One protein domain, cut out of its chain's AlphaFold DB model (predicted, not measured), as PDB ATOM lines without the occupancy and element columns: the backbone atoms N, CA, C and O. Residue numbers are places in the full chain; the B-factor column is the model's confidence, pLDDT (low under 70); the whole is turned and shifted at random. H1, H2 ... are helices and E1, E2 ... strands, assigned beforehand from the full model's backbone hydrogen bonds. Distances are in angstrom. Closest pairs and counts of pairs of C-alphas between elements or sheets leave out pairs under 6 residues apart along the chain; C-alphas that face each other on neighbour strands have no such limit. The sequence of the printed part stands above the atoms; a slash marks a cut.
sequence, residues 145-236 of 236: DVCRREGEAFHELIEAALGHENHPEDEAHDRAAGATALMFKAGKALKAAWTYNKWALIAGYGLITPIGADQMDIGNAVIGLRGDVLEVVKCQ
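This is residues 145 to 236 of the 236 residues of an uncharacterized protein of Caulobacter sp. FWC2 (UniProt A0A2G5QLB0). A small antiparallel sheet of three strands is covered on one side by the second half of helix H1, residues 153 to 162, while H2, in the middle of the domain, crosses H1 at nearly a right angle. H3 folds back beside H2, making a helical hairpin that reaches the sheet with one end only. The printed part has 92 residues, with three named helices followed by three named strands along the chain: H1 H2 H3 E1 E2 E3. The sheet's order is E1 - E2 - E3, and the class is mixed, helices and strands. The whole is compact, with a radius of gyration of the C-alphas of 11.8 A, and rounded, with spans of 30 by 26 by 24 A.

In the sheet, E1 is residues 215 to 217, 6.9 A long, E2 is residues 221 to 226, 15.8 A, and E3 is residues 229 to 235, 17.5 A, ending at C-alpha 235 (45.470, -54.423, 45.560). The longest helix, H1, is residues 145 to 162, 25.7 A from C-alpha 145 (55.462, -29.268, 35.550) to C-alpha 162 (46.732, -53.218, 38.685). H2 is residues 171 to 185, 20.9 A, and H3 is residues 189 to 203, 20.8 A.

E1, E2 and E3 form a meander, each strand the antiparallel neighbour of the one before, and both pairs are hairpins. Between E1 and E2, N 216 and O 223 are 2.8 A apart, within hydrogen-bond range; between E2 and E3, N 224 and O 231 are 2.8 A apart, also within range. H1 and H2 are on one face of the sheet, an arrangement of two layers. H1 runs across the strands, at 64 degrees to E2 on the local plane, with a height over the sheet of 8.0 A; its closest C-alphas to E3 are those of Ala 161 and Val 232, 6.8 A. H1 and H2 touch, about perpendicular at 86 degrees, the closest C-alphas being those of Gly 151 and Gly 178, 3.6 A. H2 and H3 touch at a shallow tilt of 14 degrees, opposite ways, the closest C-alphas being those of Thr 180 and Ala 192, 4.4 A. H3 only grazes the sheet, with residues 189 to 193, and is apart from H1. Each O i to N i+4 pair is within hydrogen-bond range in H1 and H2; in H3, 9 of 11 are.

The two C-alphas farthest apart are those of Ile 202 and Gly 227, 32.1 A. The printed part has no cut and ends at the chain's last residue, 236. The link from H3 to E1, 11 residues, is long; in it, residues 209 to 210 pair antiparallel with residues 216 to 217 of E1. The mean pLDDT of the printed part is 94.5, and residues 165 to 166 are under 70.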
ATOM      1  N   ASP A 145      54.898 -28.133  36.303       96.38
ATOM      2  CA  ASP A 145      55.462 -29.268  35.550       96.38
ATOM      3  C   ASP A 145      56.040 -30.376  36.438       96.38
ATOM      4  O   ASP A 145      56.186 -31.510  35.986       96.38
ATOM      5  N   VAL A 146      56.402 -30.076  37.693       97.31
ATOM      6  CA  VAL A 146      56.799 -31.134  38.632       97.31
ATOM      7  C   VAL A 146      55.588 -31.950  39.077       97.31
ATOM      8  O   VAL A 146      55.704 -33.163  39.144       97.31
ATOM      9  N   CYS A 147      54.419 -31.328  39.267       98.38
ATOM     10  CA  CYS A 147      53.194 -32.067  39.572       98.38
ATOM     11  C   CYS A 147      52.773 -32.951  38.397       98.38
ATOM     12  O   CYS A 147      52.455 -34.106  38.616       98.38
ATOM     13  N   ARG A 148      52.827 -32.450  37.155       97.81
ATOM     14  CA  ARG A 148      52.488 -33.271  35.979       97.81
ATOM     15  C   ARG A 148      53.373 -34.519  35.885       97.81
ATOM     16  O   ARG A 148      52.857 -35.624  35.859       97.81
ATOM     17  N   ARG A 149      54.700 -34.342  35.910       97.50
ATOM     18  CA  ARG A 149      55.654 -35.462  35.803       97.50
ATOM     19  C   ARG A 149      55.529 -36.466  36.945       97.50
ATOM     20  O   ARG A 149      55.703 -37.657  36.731       97.50
ATOM     21  N   GLU A 150      55.265 -35.985  38.157       97.94
ATOM     22  CA  GLU A 150      55.054 -36.877  39.296       97.94
ATOM     23  C   GLU A 150      53.738 -37.660  39.167       97.94
ATOM     24  O   GLU A 150      53.683 -38.819  39.557       97.94
ATOM     25  N   GLY A 151      52.695 -37.044  38.602       97.25
ATOM     26  CA  GLY A 151      51.427 -37.707  38.304       97.25
ATOM     27  C   GLY A 151      51.575 -38.813  37.272       97.25
ATOM     28  O   GLY A 151      51.133 -39.927  37.517       97.25
ATOM     29  N   GLU A 152      52.283 -38.527  36.179       96.12
ATOM     30  CA  GLU A 152      52.622 -39.513  35.145       96.12
ATOM     31  C   GLU A 152      53.360 -40.715  35.757       96.12
ATOM     32  O   GLU A 152      52.936 -41.855  35.596       96.12
ATOM     33  N   ALA A 153      54.403 -40.464  36.558       96.44
ATOM     34  CA  ALA A 153      55.142 -41.525  37.246       96.44
ATOM     35  C   ALA A 153      54.277 -42.304  38.257       96.44
ATOM     36  O   ALA A 153      54.485 -43.499  38.472       96.44
ATOM     37  N   PHE A 154      53.316 -41.636  38.899       95.94
ATOM     38  CA  PHE A 154      52.357 -42.289  39.783       95.94
ATOM     39  C   PHE A 154      51.399 -43.195  39.001       95.94
ATOM     40  O   PHE A 154      51.198 -44.334  39.406       95.94
ATOM     41  N   HIS A 155      50.855 -42.747  37.870       94.50
ATOM     42  CA  HIS A 155      49.988 -43.575  37.031       94.50
ATOM     43  C   HIS A 155      50.730 -44.787  36.462       94.50
ATOM     44  O   HIS A 155      50.225 -45.900  36.586       94.50
ATOM     45  N   GLU A 156      51.967 -44.621  35.986       94.38
ATOM     46  CA  GLU A 156      52.817 -45.745  35.562       94.38
ATOM     47  C   GLU A 156      52.989 -46.794  36.679       94.38
ATOM     48  O   GLU A 156      52.934 -48.001  36.427       94.38
ATOM     49  N   LEU A 157      53.163 -46.349  37.932       94.94
ATOM     50  CA  LEU A 157      53.253 -47.233  39.099       94.94
ATOM     51  C   LEU A 157      51.945 -48.011  39.338       94.94
ATOM     52  O   LEU A 157      52.000 -49.208  39.631       94.94
ATOM     53  N   ILE A 158      50.789 -47.350  39.235       93.50
ATOM     54  CA  ILE A 158      49.477 -47.986  39.429       93.50
ATOM     55  C   ILE A 158      49.182 -48.981  38.308       93.50
ATOM     56  O   ILE A 158      48.834 -50.128  38.590       93.50
ATOM     57  N   GLU A 159      49.381 -48.588  37.051       93.19
ATOM     58  CA  GLU A 159      49.139 -49.442  35.886       93.19
ATOM     59  C   GLU A 159      50.017 -50.695  35.898       93.19
ATOM     60  O   GLU A 159      49.551 -51.792  35.581       93.19
ATOM     61  N   ALA A 160      51.277 -50.567  36.324       92.94
ATOM     62  CA  ALA A 160      52.171 -51.709  36.473       92.94
ATOM     63  C   ALA A 160      51.678 -52.721  37.526       92.94
ATOM     64  O   ALA A 160      51.960 -53.915  37.404       92.94
ATOM     65  N   ALA A 161      50.953 -52.265  38.553       93.00
ATOM     66  CA  ALA A 161      50.476 -53.106  39.649       93.00
ATOM     67  C   ALA A 161      49.060 -53.668  39.432       93.00
ATOM     68  O   ALA A 161      48.792 -54.808  39.819       93.00
ATOM     69  N   LEU A 162      48.154 -52.882  38.844       89.50
ATOM     70  CA  LEU A 162      46.732 -53.218  38.685       89.50
ATOM     71  C   LEU A 162      46.353 -53.621  37.254       89.50
ATOM     72  O   LEU A 162      45.275 -54.178  37.035       89.50
ATOM     73  N   GLY A 163      47.238 -53.385  36.286       86.31
ATOM     74  CA  GLY A 163      46.894 -53.390  34.870       86.31
ATOM     75  C   GLY A 163      46.353 -52.031  34.423       86.31
ATOM     76  O   GLY A 163      46.083 -51.147  35.230       86.31
ATOM     77  N   HIS A 164      46.224 -51.860  33.109       77.56
ATOM     78  CA  HIS A 164      45.850 -50.581  32.508       77.56
ATOM     79  C   HIS A 164      44.435 -50.160  32.933       77.56
ATOM     80  O   HIS A 164      43.464 -50.886  32.683       77.56
ATOM     81  N   GLU A 165      44.306 -48.988  33.553       66.12
ATOM     82  CA  GLU A 165      43.000 -48.397  33.826       66.12
ATOM     83  C   GLU A 165      42.434 -47.756  32.552       66.12
ATOM     84  O   GLU A 165      43.106 -47.009  31.851       66.12
ATOM     85  N   ASN A 166      41.170 -48.046  32.234       66.69
ATOM     86  CA  ASN A 166      40.462 -47.433  31.106       66.69
ATOM     87  C   ASN A 166      39.911 -46.050  31.500       66.69
ATOM     88  O   ASN A 166      38.694 -45.848  31.476       66.69
ATOM     89  N   HIS A 167      40.769 -45.104  31.885       72.25
ATOM     90  CA  HIS A 167      40.373 -43.697  31.971       72.25
ATOM     91  C   HIS A 167      41.048 -42.882  30.858       72.25
ATOM     92  O   HIS A 167      42.148 -43.219  30.422       72.25
ATOM     93  N   PRO A 168      40.377 -41.847  30.320       82.25
ATOM     94  CA  PRO A 168      41.007 -40.949  29.361       82.25
ATOM     95  C   PRO A 168      42.202 -40.229  29.998       82.25
ATOM     96  O   PRO A 168      42.211 -39.985  31.206       82.25
ATOM     97  N   GLU A 169      43.186 -39.863  29.175       85.19
ATOM     98  CA  GLU A 169      44.273 -38.973  29.590       85.19
ATOM     99  C   GLU A 169      43.683 -37.618  30.019       85.19
ATOM    100  O   GLU A 169      43.033 -36.926  29.228       85.19
ATOM    101  N   ASP A 170      43.894 -37.250  31.282       92.00
ATOM    102  CA  ASP A 170      43.425 -36.003  31.882       92.00
ATOM    103  C   ASP A 170      44.595 -35.314  32.596       92.00
ATOM    104  O   ASP A 170      44.953 -35.642  33.724       92.00
ATOM    105  N   GLU A 171      45.178 -34.303  31.948       95.31
ATOM    106  CA  GLU A 171      46.324 -33.567  32.496       95.31
ATOM    107  C   GLU A 171      46.011 -32.929  33.868       95.31
ATOM    108  O   GLU A 171      46.900 -32.749  34.708       95.31
ATOM    109  N   ALA A 172      44.750 -32.557  34.123       96.31
ATOM    110  CA  ALA A 172      44.370 -32.008  35.420       96.31
ATOM    111  C   ALA A 172      44.425 -33.083  36.515       96.31
ATOM    112  O   ALA A 172      44.843 -32.779  37.638       96.31
ATOM    113  N   HIS A 173      44.053 -34.318  36.172       96.12
ATOM    114  CA  HIS A 173      44.166 -35.477  37.051       96.12
ATOM    115  C   HIS A 173      45.626 -35.810  37.347       96.12
ATOM    116  O   HIS A 173      45.975 -35.881  38.525       96.12
ATOM    117  N   ASP A 174      46.497 -35.860  36.332       96.69
ATOM    118  CA  ASP A 174      47.941 -36.079  36.523       96.69
ATOM    119  C   ASP A 174      48.528 -35.056  37.500       96.69
ATOM    120  O   ASP A 174      49.222 -35.385  38.462       96.69
ATOM    121  N   ARG A 175      48.206 -33.773  37.317       98.19
ATOM    122  CA  ARG A 175      48.706 -32.715  38.204       98.19
ATOM    123  C   ARG A 175      48.194 -32.873  39.635       98.19
ATOM    124  O   ARG A 175      48.965 -32.654  40.574       98.19
ATOM    125  N   ALA A 176      46.926 -33.237  39.822       98.31
ATOM    126  CA  ALA A 176      46.354 -33.475  41.145       98.31
ATOM    127  C   ALA A 176      46.992 -34.698  41.828       98.31
ATOM    128  O   ALA A 176      47.402 -34.605  42.990       98.31
ATOM    129  N   ALA A 177      47.138 -35.809  41.105       97.62
ATOM    130  CA  ALA A 177      47.797 -37.022  41.579       97.62
ATOM    131  C   ALA A 177      49.267 -36.754  41.935       97.62
ATOM    132  O   ALA A 177      49.712 -37.072  43.037       97.62
ATOM    133  N   GLY A 178      50.009 -36.056  41.077       98.25
ATOM    134  CA  GLY A 178      51.408 -35.738  41.336       98.25
ATOM    135  C   GLY A 178      51.618 -34.772  42.499       98.25
ATOM    136  O   GLY A 178      52.513 -34.973  43.315       98.25
ATOM    137  N   ALA A 179      50.769 -33.752  42.660       98.62
ATOM    138  CA  ALA A 179      50.817 -32.895  43.850       98.62
ATOM    139  C   ALA A 179      50.594 -33.697  45.143       98.62
ATOM    140  O   ALA A 179      51.272 -33.469  46.148       98.62
ATOM    141  N   THR A 180      49.674 -34.659  45.090       98.50
ATOM    142  CA  THR A 180      49.362 -35.582  46.185       98.50
ATOM    143  C   THR A 180      50.552 -36.476  46.502       98.50
ATOM    144  O   THR A 180      50.956 -36.549  47.660       98.50
ATOM    145  N   ALA A 181      51.169 -37.082  45.487       98.31
ATOM    146  CA  ALA A 181      52.371 -37.896  45.623       98.31
ATOM    147  C   ALA A 181      53.530 -37.108  46.257       98.31
ATOM    148  O   ALA A 181      54.131 -37.577  47.224       98.31
ATOM    149  N   LEU A 182      53.795 -35.879  45.794       98.38
ATOM    150  CA  LEU A 182      54.841 -35.014  46.360       98.38
ATOM    151  C   LEU A 182      54.592 -34.688  47.840       98.38
ATOM    152  O   LEU A 182      55.507 -34.784  48.656       98.38
ATOM    153  N   MET A 183      53.364 -34.302  48.198       98.50
ATOM    154  CA  MET A 183      52.996 -34.017  49.590       98.50
ATOM    155  C   MET A 183      53.056 -35.271  50.460       98.50
ATOM    156  O   MET A 183      53.499 -35.217  51.604       98.50
ATOM    157  N   PHE A 184      52.628 -36.412  49.933       98.12
ATOM    158  CA  PHE A 184      52.651 -37.661  50.673       98.12
ATOM    159  C   PHE A 184      54.090 -38.108  50.957       98.12
ATOM    160  O   PHE A 184      54.415 -38.334  52.119       98.12
ATOM    161  N   LYS A 185      54.980 -38.083  49.952       97.75
ATOM    162  CA  LYS A 185      56.434 -38.307  50.112       97.75
ATOM    163  C   LYS A 185      57.080 -37.360  51.129       97.75
ATOM    164  O   LYS A 185      58.028 -37.731  51.811       97.75
ATOM    165  N   ALA A 186      56.551 -36.146  51.257       97.12
ATOM    166  CA  ALA A 186      56.954 -35.154  52.252       97.12
ATOM    167  C   ALA A 186      56.386 -35.405  53.670       97.12
ATOM    168  O   ALA A 186      56.528 -34.563  54.558       97.12
ATOM    169  N   GLY A 187      55.690 -36.525  53.899       97.00
ATOM    170  CA  GLY A 187      55.037 -36.839  55.173       97.00
ATOM    171  C   GLY A 187      53.785 -36.000  55.447       97.00
ATOM    172  O   GLY A 187      53.336 -35.904  56.589       97.00
ATOM    173  N   LYS A 188      53.202 -35.365  54.423       97.62
ATOM    174  CA  LYS A 188      52.010 -34.506  54.521       97.62
ATOM    175  C   LYS A 188      50.743 -35.225  54.059       97.62
ATOM    176  O   LYS A 188      49.950 -34.663  53.307       97.62
ATOM    177  N   ALA A 189      50.526 -36.454  54.531       97.69
ATOM    178  CA  ALA A 189      49.436 -37.328  54.081       97.69
ATOM    179  C   ALA A 189      48.038 -36.680  54.166       97.69
ATOM    180  O   ALA A 189      47.268 -36.738  53.209       97.69
ATOM    181  N   LEU A 190      47.723 -35.991  55.272       98.12
ATOM    182  CA  LEU A 190      46.433 -35.303  55.432       98.12
ATOM    183  C   LEU A 190      46.240 -34.175  54.407       98.12
ATOM    184  O   LEU A 190      45.175 -34.062  53.801       98.12
ATOM    185  N   LYS A 191      47.277 -33.359  54.185       98.31
ATOM    186  CA  LYS A 191      47.252 -32.273  53.198       98.31
ATOM    187  C   LYS A 191      47.170 -32.817  51.773       98.31
ATOM    188  O   LYS A 191      46.430 -32.264  50.960       98.31
ATOM    189  N   ALA A 192      47.894 -33.898  51.489       98.44
ATOM    190  CA  ALA A 192      47.860 -34.598  50.212       98.44
ATOM    191  C   ALA A 192      46.427 -35.047  49.885       98.44
ATOM    192  O   ALA A 192      45.868 -34.632  48.871       98.44
ATOM    193  N   ALA A 193      45.795 -35.789  50.800       98.44
ATOM    194  CA  ALA A 193      44.420 -36.246  50.638       98.44
ATOM    195  C   ALA A 193      43.418 -35.096  50.526       98.44
ATOM    196  O   ALA A 193      42.559 -35.124  49.652       98.44
ATOM    197  N   TRP A 194      43.537 -34.055  51.358       98.50
ATOM    198  CA  TRP A 194      42.675 -32.876  51.250       98.50
ATOM    199  C   TRP A 194      42.790 -32.201  49.876       98.50
ATOM    200  O   TRP A 194      41.772 -31.871  49.266       98.50
ATOM    201  N   THR A 195      44.019 -32.038  49.375       98.38
ATOM    202  CA  THR A 195      44.291 -31.400  48.080       98.38
ATOM    203  C   THR A 195      43.670 -32.200  46.940       98.38
ATOM    204  O   THR A 195      42.939 -31.629  46.128       98.38
ATOM    205  N   TYR A 196      43.898 -33.517  46.912       98.56
ATOM    206  CA  TYR A 196      43.308 -34.402  45.911       98.56
ATOM    207  C   TYR A 196      41.783 -34.413  45.991       98.56
ATOM    208  O   TYR A 196      41.106 -34.108  45.014       98.56
ATOM    209  N   ASN A 197      41.233 -34.706  47.174       98.56
ATOM    210  CA  ASN A 197      39.804 -34.933  47.371       98.56
ATOM    211  C   ASN A 197      38.968 -33.696  47.062       98.56
ATOM    212  O   ASN A 197      37.859 -33.820  46.548       98.56
ATOM    213  N   LYS A 198      39.491 -32.497  47.337       97.94
ATOM    214  CA  LYS A 198      38.831 -31.244  46.961       97.94
ATOM    215  C   LYS A 198      38.635 -31.143  45.446       97.94
ATOM    216  O   LYS A 198      37.557 -30.754  45.005       97.94
ATOM    217  N   TRP A 199      39.660 -31.472  44.659       97.38
ATOM    218  CA  TRP A 199      39.569 -31.490  43.197       97.38
ATOM    219  C   TRP A 199      38.717 -32.668  42.706       97.38
ATOM    220  O   TRP A 199      37.782 -32.456  41.935       97.38
ATOM    221  N   ALA A 200      38.974 -33.874  43.219       97.50
ATOM    222  CA  ALA A 200      38.306 -35.109  42.819       97.50
ATOM    223  C   ALA A 200      36.789 -35.031  43.017       97.50
ATOM    224  O   ALA A 200      36.035 -35.403  42.123       97.50
ATOM    225  N   LEU A 201      36.331 -34.450  44.132       97.88
ATOM    226  CA  LEU A 201      34.908 -34.244  44.406       97.88
ATOM    227  C   LEU A 201      34.215 -33.389  43.334       97.88
ATOM    228  O   LEU A 201      33.073 -33.660  42.974       97.88
ATOM    229  N   ILE A 202      34.891 -32.353  42.830       97.06
ATOM    230  CA  ILE A 202      34.349 -31.459  41.796       97.06
ATOM    231  C   ILE A 202      34.413 -32.130  40.420       97.06
ATOM    232  O   ILE A 202      33.502 -31.966  39.612       97.06
ATOM    233  N   ALA A 203      35.487 -32.874  40.159       95.88
ATOM    234  CA  ALA A 203      35.742 -33.534  38.883       95.88
ATOM    235  C   ALA A 203      35.021 -34.891  38.730       95.88
ATOM    236  O   ALA A 203      34.964 -35.424  37.627       95.88
ATOM    237  N   GLY A 204      34.436 -35.434  39.804       95.69
ATOM    238  CA  GLY A 204      33.722 -36.715  39.796       95.69
ATOM    239  C   GLY A 204      34.619 -37.951  39.933       95.69
ATOM    240  O   GLY A 204      34.187 -39.046  39.583       95.69
ATOM    241  N   TYR A 205      35.844 -37.791  40.439       95.12
ATOM    242  CA  TYR A 205      36.783 -38.888  40.692       95.12
ATOM    243  C   TYR A 205      36.580 -39.507  42.085       95.12
ATOM    244  O   TYR A 205      36.011 -38.889  42.991       95.12
ATOM    245  N   GLY A 206      37.072 -40.738  42.261       95.50
ATOM    246  CA  GLY A 206      37.108 -41.414  43.558       95.50
ATOM    247  C   GLY A 206      37.955 -40.646  44.576       95.50
ATOM    248  O   GLY A 206      38.930 -39.997  44.211       95.50
ATOM    249  N   LEU A 207      37.569 -40.702  45.851       98.00
ATOM    250  CA  LEU A 207      38.304 -40.054  46.939       98.00
ATOM    251  C   LEU A 207      39.371 -40.994  47.503       98.00
ATOM    252  O   LEU A 207      39.180 -42.207  47.531       98.00
ATOM    253  N   ILE A 208      40.448 -40.415  48.027       98.25
ATOM    254  CA  ILE A 208      41.529 -41.137  48.704       98.25
ATOM    255  C   ILE A 208      41.483 -40.895  50.213       98.25
ATOM    256  O   ILE A 208      41.009 -39.853  50.678       98.25
ATOM    257  N   THR A 209      41.990 -41.842  50.996       98.44
ATOM    258  CA  THR A 209      41.969 -41.782  52.461       98.44
ATOM    259  C   THR A 209      43.338 -42.136  53.039       98.44
ATOM    260  O   THR A 209      43.820 -43.245  52.820       98.44
ATOM    261  N   PRO A 210      43.968 -41.255  53.834       97.75
ATOM    262  CA  PRO A 210      45.138 -41.625  54.618       97.75
ATOM    263  C   PRO A 210      44.741 -42.677  55.654       97.75
ATOM    264  O   PRO A 210      43.874 -42.425  56.492       97.75
ATOM    265  N   ILE A 211      45.379 -43.844  55.609       97.19
ATOM    266  CA  ILE A 211      45.164 -44.928  56.584       97.19
ATOM    267  C   ILE A 211      46.350 -45.087  57.546       97.19
ATOM    268  O   ILE A 211      46.267 -45.826  58.524       97.19
ATOM    269  N   GLY A 212      47.436 -44.352  57.299       94.38
ATOM    270  CA  GLY A 212      48.622 -44.271  58.143       94.38
ATOM    271  C   GLY A 212      49.452 -43.027  57.822       94.38
ATOM    272  O   GLY A 212      49.082 -42.220  56.968       94.38
ATOM    273  N   ALA A 213      50.584 -42.867  58.508       92.06
ATOM    274  CA  ALA A 213      51.532 -41.785  58.214       92.06
ATOM    275  C   ALA A 213      52.216 -41.975  56.848       92.06
ATOM    276  O   ALA A 213      52.564 -41.005  56.179       92.06
ATOM    277  N   ASP A 214      52.371 -43.232  56.448       96.38
ATOM    278  CA  ASP A 214      53.087 -43.716  55.277       96.38
ATOM    279  C   ASP A 214      52.199 -44.577  54.370       96.38
ATOM    280  O   ASP A 214      52.719 -45.228  53.469       96.38
ATOM    281  N   GLN A 215      50.872 -44.577  54.573       97.56
ATOM    282  CA  GLN A 215      49.918 -45.331  53.753       97.56
ATOM    283  C   GLN A 215      48.668 -44.526  53.373       97.56
ATOM    284  O   GLN A 215      48.074 -43.825  54.200       97.56
ATOM    285  N   MET A 216      48.237 -44.692  52.123       97.88
ATOM    286  CA  MET A 216      47.073 -44.054  51.514       97.88
ATOM    287  C   MET A 216      46.216 -45.109  50.805       97.88
ATOM    288  O   MET A 216      46.707 -45.813  49.928       97.88
ATOM    289  N   ASP A 217      44.940 -45.209  51.158       97.69
ATOM    290  CA  ASP A 217      43.951 -45.973  50.398       97.69
ATOM    291  C   ASP A 217      43.438 -45.111  49.238       97.69
ATOM    292  O   ASP A 217      42.954 -43.998  49.461       97.69
ATOM    293  N   ILE A 218      43.568 -45.610  48.010       96.12
ATOM    294  CA  ILE A 218      43.102 -44.943  46.787       96.12
ATOM    295  C   ILE A 218      41.847 -45.605  46.192       96.12
ATOM    296  O   ILE A 218      41.444 -45.289  45.076       96.12
ATOM    297  N   GLY A 219      41.212 -46.513  46.939       94.69
ATOM    298  CA  GLY A 219      39.975 -47.198  46.575       94.69
ATOM    299  C   GLY A 219      40.217 -48.607  46.046       94.69
ATOM    300  O   GLY A 219      39.729 -49.570  46.625       94.69
ATOM    301  N   ASN A 220      40.982 -48.752  44.964       92.38
ATOM    302  CA  ASN A 220      41.324 -50.057  44.375       92.38
ATOM    303  C   ASN A 220      42.691 -50.596  44.827       92.38
ATOM    304  O   ASN A 220      43.024 -51.757  44.583       92.38
ATOM    305  N   ALA A 221      43.481 -49.772  45.508       95.25
ATOM    306  CA  ALA A 221      44.777 -50.145  46.040       95.25
ATOM    307  C   ALA A 221      45.128 -49.341  47.293       95.25
ATOM    308  O   ALA A 221      44.563 -48.287  47.577       95.25
ATOM    309  N   VAL A 222      46.110 -49.848  48.029       96.81
ATOM    310  CA  VAL A 222      46.799 -49.127  49.093       96.81
ATOM    311  C   VAL A 222      48.201 -48.797  48.612       96.81
ATOM    312  O   VAL A 222      48.968 -49.694  48.253       96.81
ATOM    313  N   ILE A 223      48.538 -47.515  48.652       97.25
ATOM    314  CA  ILE A 223      49.859 -46.981  48.333       97.25
ATOM    315  C   ILE A 223      50.616 -46.741  49.629       97.25
ATOM    316  O   ILE A 223      50.064 -46.185  50.576       97.25
ATOM    317  N   GLY A 224      51.875 -47.157  49.667       96.81
ATOM    318  CA  GLY A 224      52.773 -46.981  50.799       96.81
ATOM    319  C   GLY A 224      54.041 -46.224  50.428       96.81
ATOM    320  O   GLY A 224      54.383 -46.102  49.251       96.81
ATOM    321  N   LEU A 225      54.748 -45.737  51.445       96.50
ATOM    322  CA  LEU A 225      56.100 -45.201  51.314       96.50
ATOM    323  C   LEU A 225      57.123 -46.168  51.899       96.50
ATOM    324  O   LEU A 225      57.087 -46.494  53.086       96.50
ATOM    325  N   ARG A 226      58.105 -46.556  51.083       94.19
ATOM    326  CA  ARG A 226      59.296 -47.277  51.533       94.19
ATOM    327  C   ARG A 226      60.514 -46.378  51.377       94.19
ATOM    328  O   ARG A 226      61.164 -46.351  50.336       94.19
ATOM    329  N   GLY A 227      60.815 -45.624  52.432       91.88
ATOM    330  CA  GLY A 227      61.748 -44.502  52.335       91.88
ATOM    331  C   GLY A 227      61.080 -43.333  51.610       91.88
ATOM    332  O   GLY A 227      60.045 -42.854  52.060       91.88
ATOM    333  N   ASP A 228      61.658 -42.889  50.497       89.88
ATOM    334  CA  ASP A 228      61.139 -41.821  49.627       89.88
ATOM    335  C   ASP A 228      60.432 -42.346  48.360       89.88
ATOM    336  O   ASP A 228      59.960 -41.566  47.523       89.88
ATOM    337  N   VAL A 229      60.336 -43.671  48.218       94.75
ATOM    338  CA  VAL A 229      59.741 -44.344  47.061       94.75
ATOM    339  C   VAL A 229      58.300 -44.748  47.367       94.75
ATOM    340  O   VAL A 229      58.021 -45.326  48.418       94.75
ATOM    341  N   LEU A 230      57.391 -44.451  46.432       96.25
ATOM    342  CA  LEU A 230      56.009 -44.930  46.474       96.25
ATOM    343  C   LEU A 230      55.943 -46.371  45.970       96.25
ATOM    344  O   LEU A 230      56.545 -46.699  44.949       96.25
ATOM    345  N   GLU A 231      55.176 -47.205  46.659       96.69
ATOM    346  CA  GLU A 231      54.913 -48.586  46.261       96.69
ATOM    347  C   GLU A 231      53.434 -48.939  46.424       96.69
ATOM    348  O   GLU A 231      52.742 -48.412  47.296       96.69
ATOM    349  N   VAL A 232      52.940 -49.857  45.593       95.50
ATOM    350  CA  VAL A 232      51.616 -50.458  45.781       95.50
ATOM    351  C   VAL A 232      51.755 -51.586  46.798       95.50
ATOM    352  O   VAL A 232      52.368 -52.615  46.525       95.50
ATOM    353  N   VAL A 233      51.205 -51.383  47.994       93.00
ATOM    354  CA  VAL A 233      51.321 -52.317  49.127       93.00
ATOM    355  C   VAL A 233      50.296 -53.441  49.017       93.00
ATOM    356  O   VAL A 233      50.559 -54.580  49.405       93.00
ATOM    357  N   LYS A 234      49.101 -53.121  48.518       87.62
ATOM    358  CA  LYS A 234      47.994 -54.067  48.402       87.62
ATOM    359  C   LYS A 234      47.037 -53.638  47.296       87.62
ATOM    360  O   LYS A 234      46.657 -52.475  47.251       87.62
ATOM    361  N   CYS A 235      46.588 -54.592  46.490       85.94
ATOM    362  CA  CYS A 235      45.470 -54.423  45.560       85.94
ATOM    363  C   CYS A 235      44.185 -54.945  46.225       85.94
ATOM    364  O   CYS A 235      44.251 -55.915  46.994       85.94
ATOM    365  N   GLN A 236      43.049 -54.288  45.989       77.31
ATOM    366  CA  GLN A 236      41.744 -54.697  46.523       77.31
ATOM    367  C   GLN A 236      40.985 -55.613  45.562       77.31
ATOM    368  O   GLN A 236      41.095 -55.415  44.333       77.31
TER     369      GLN A 236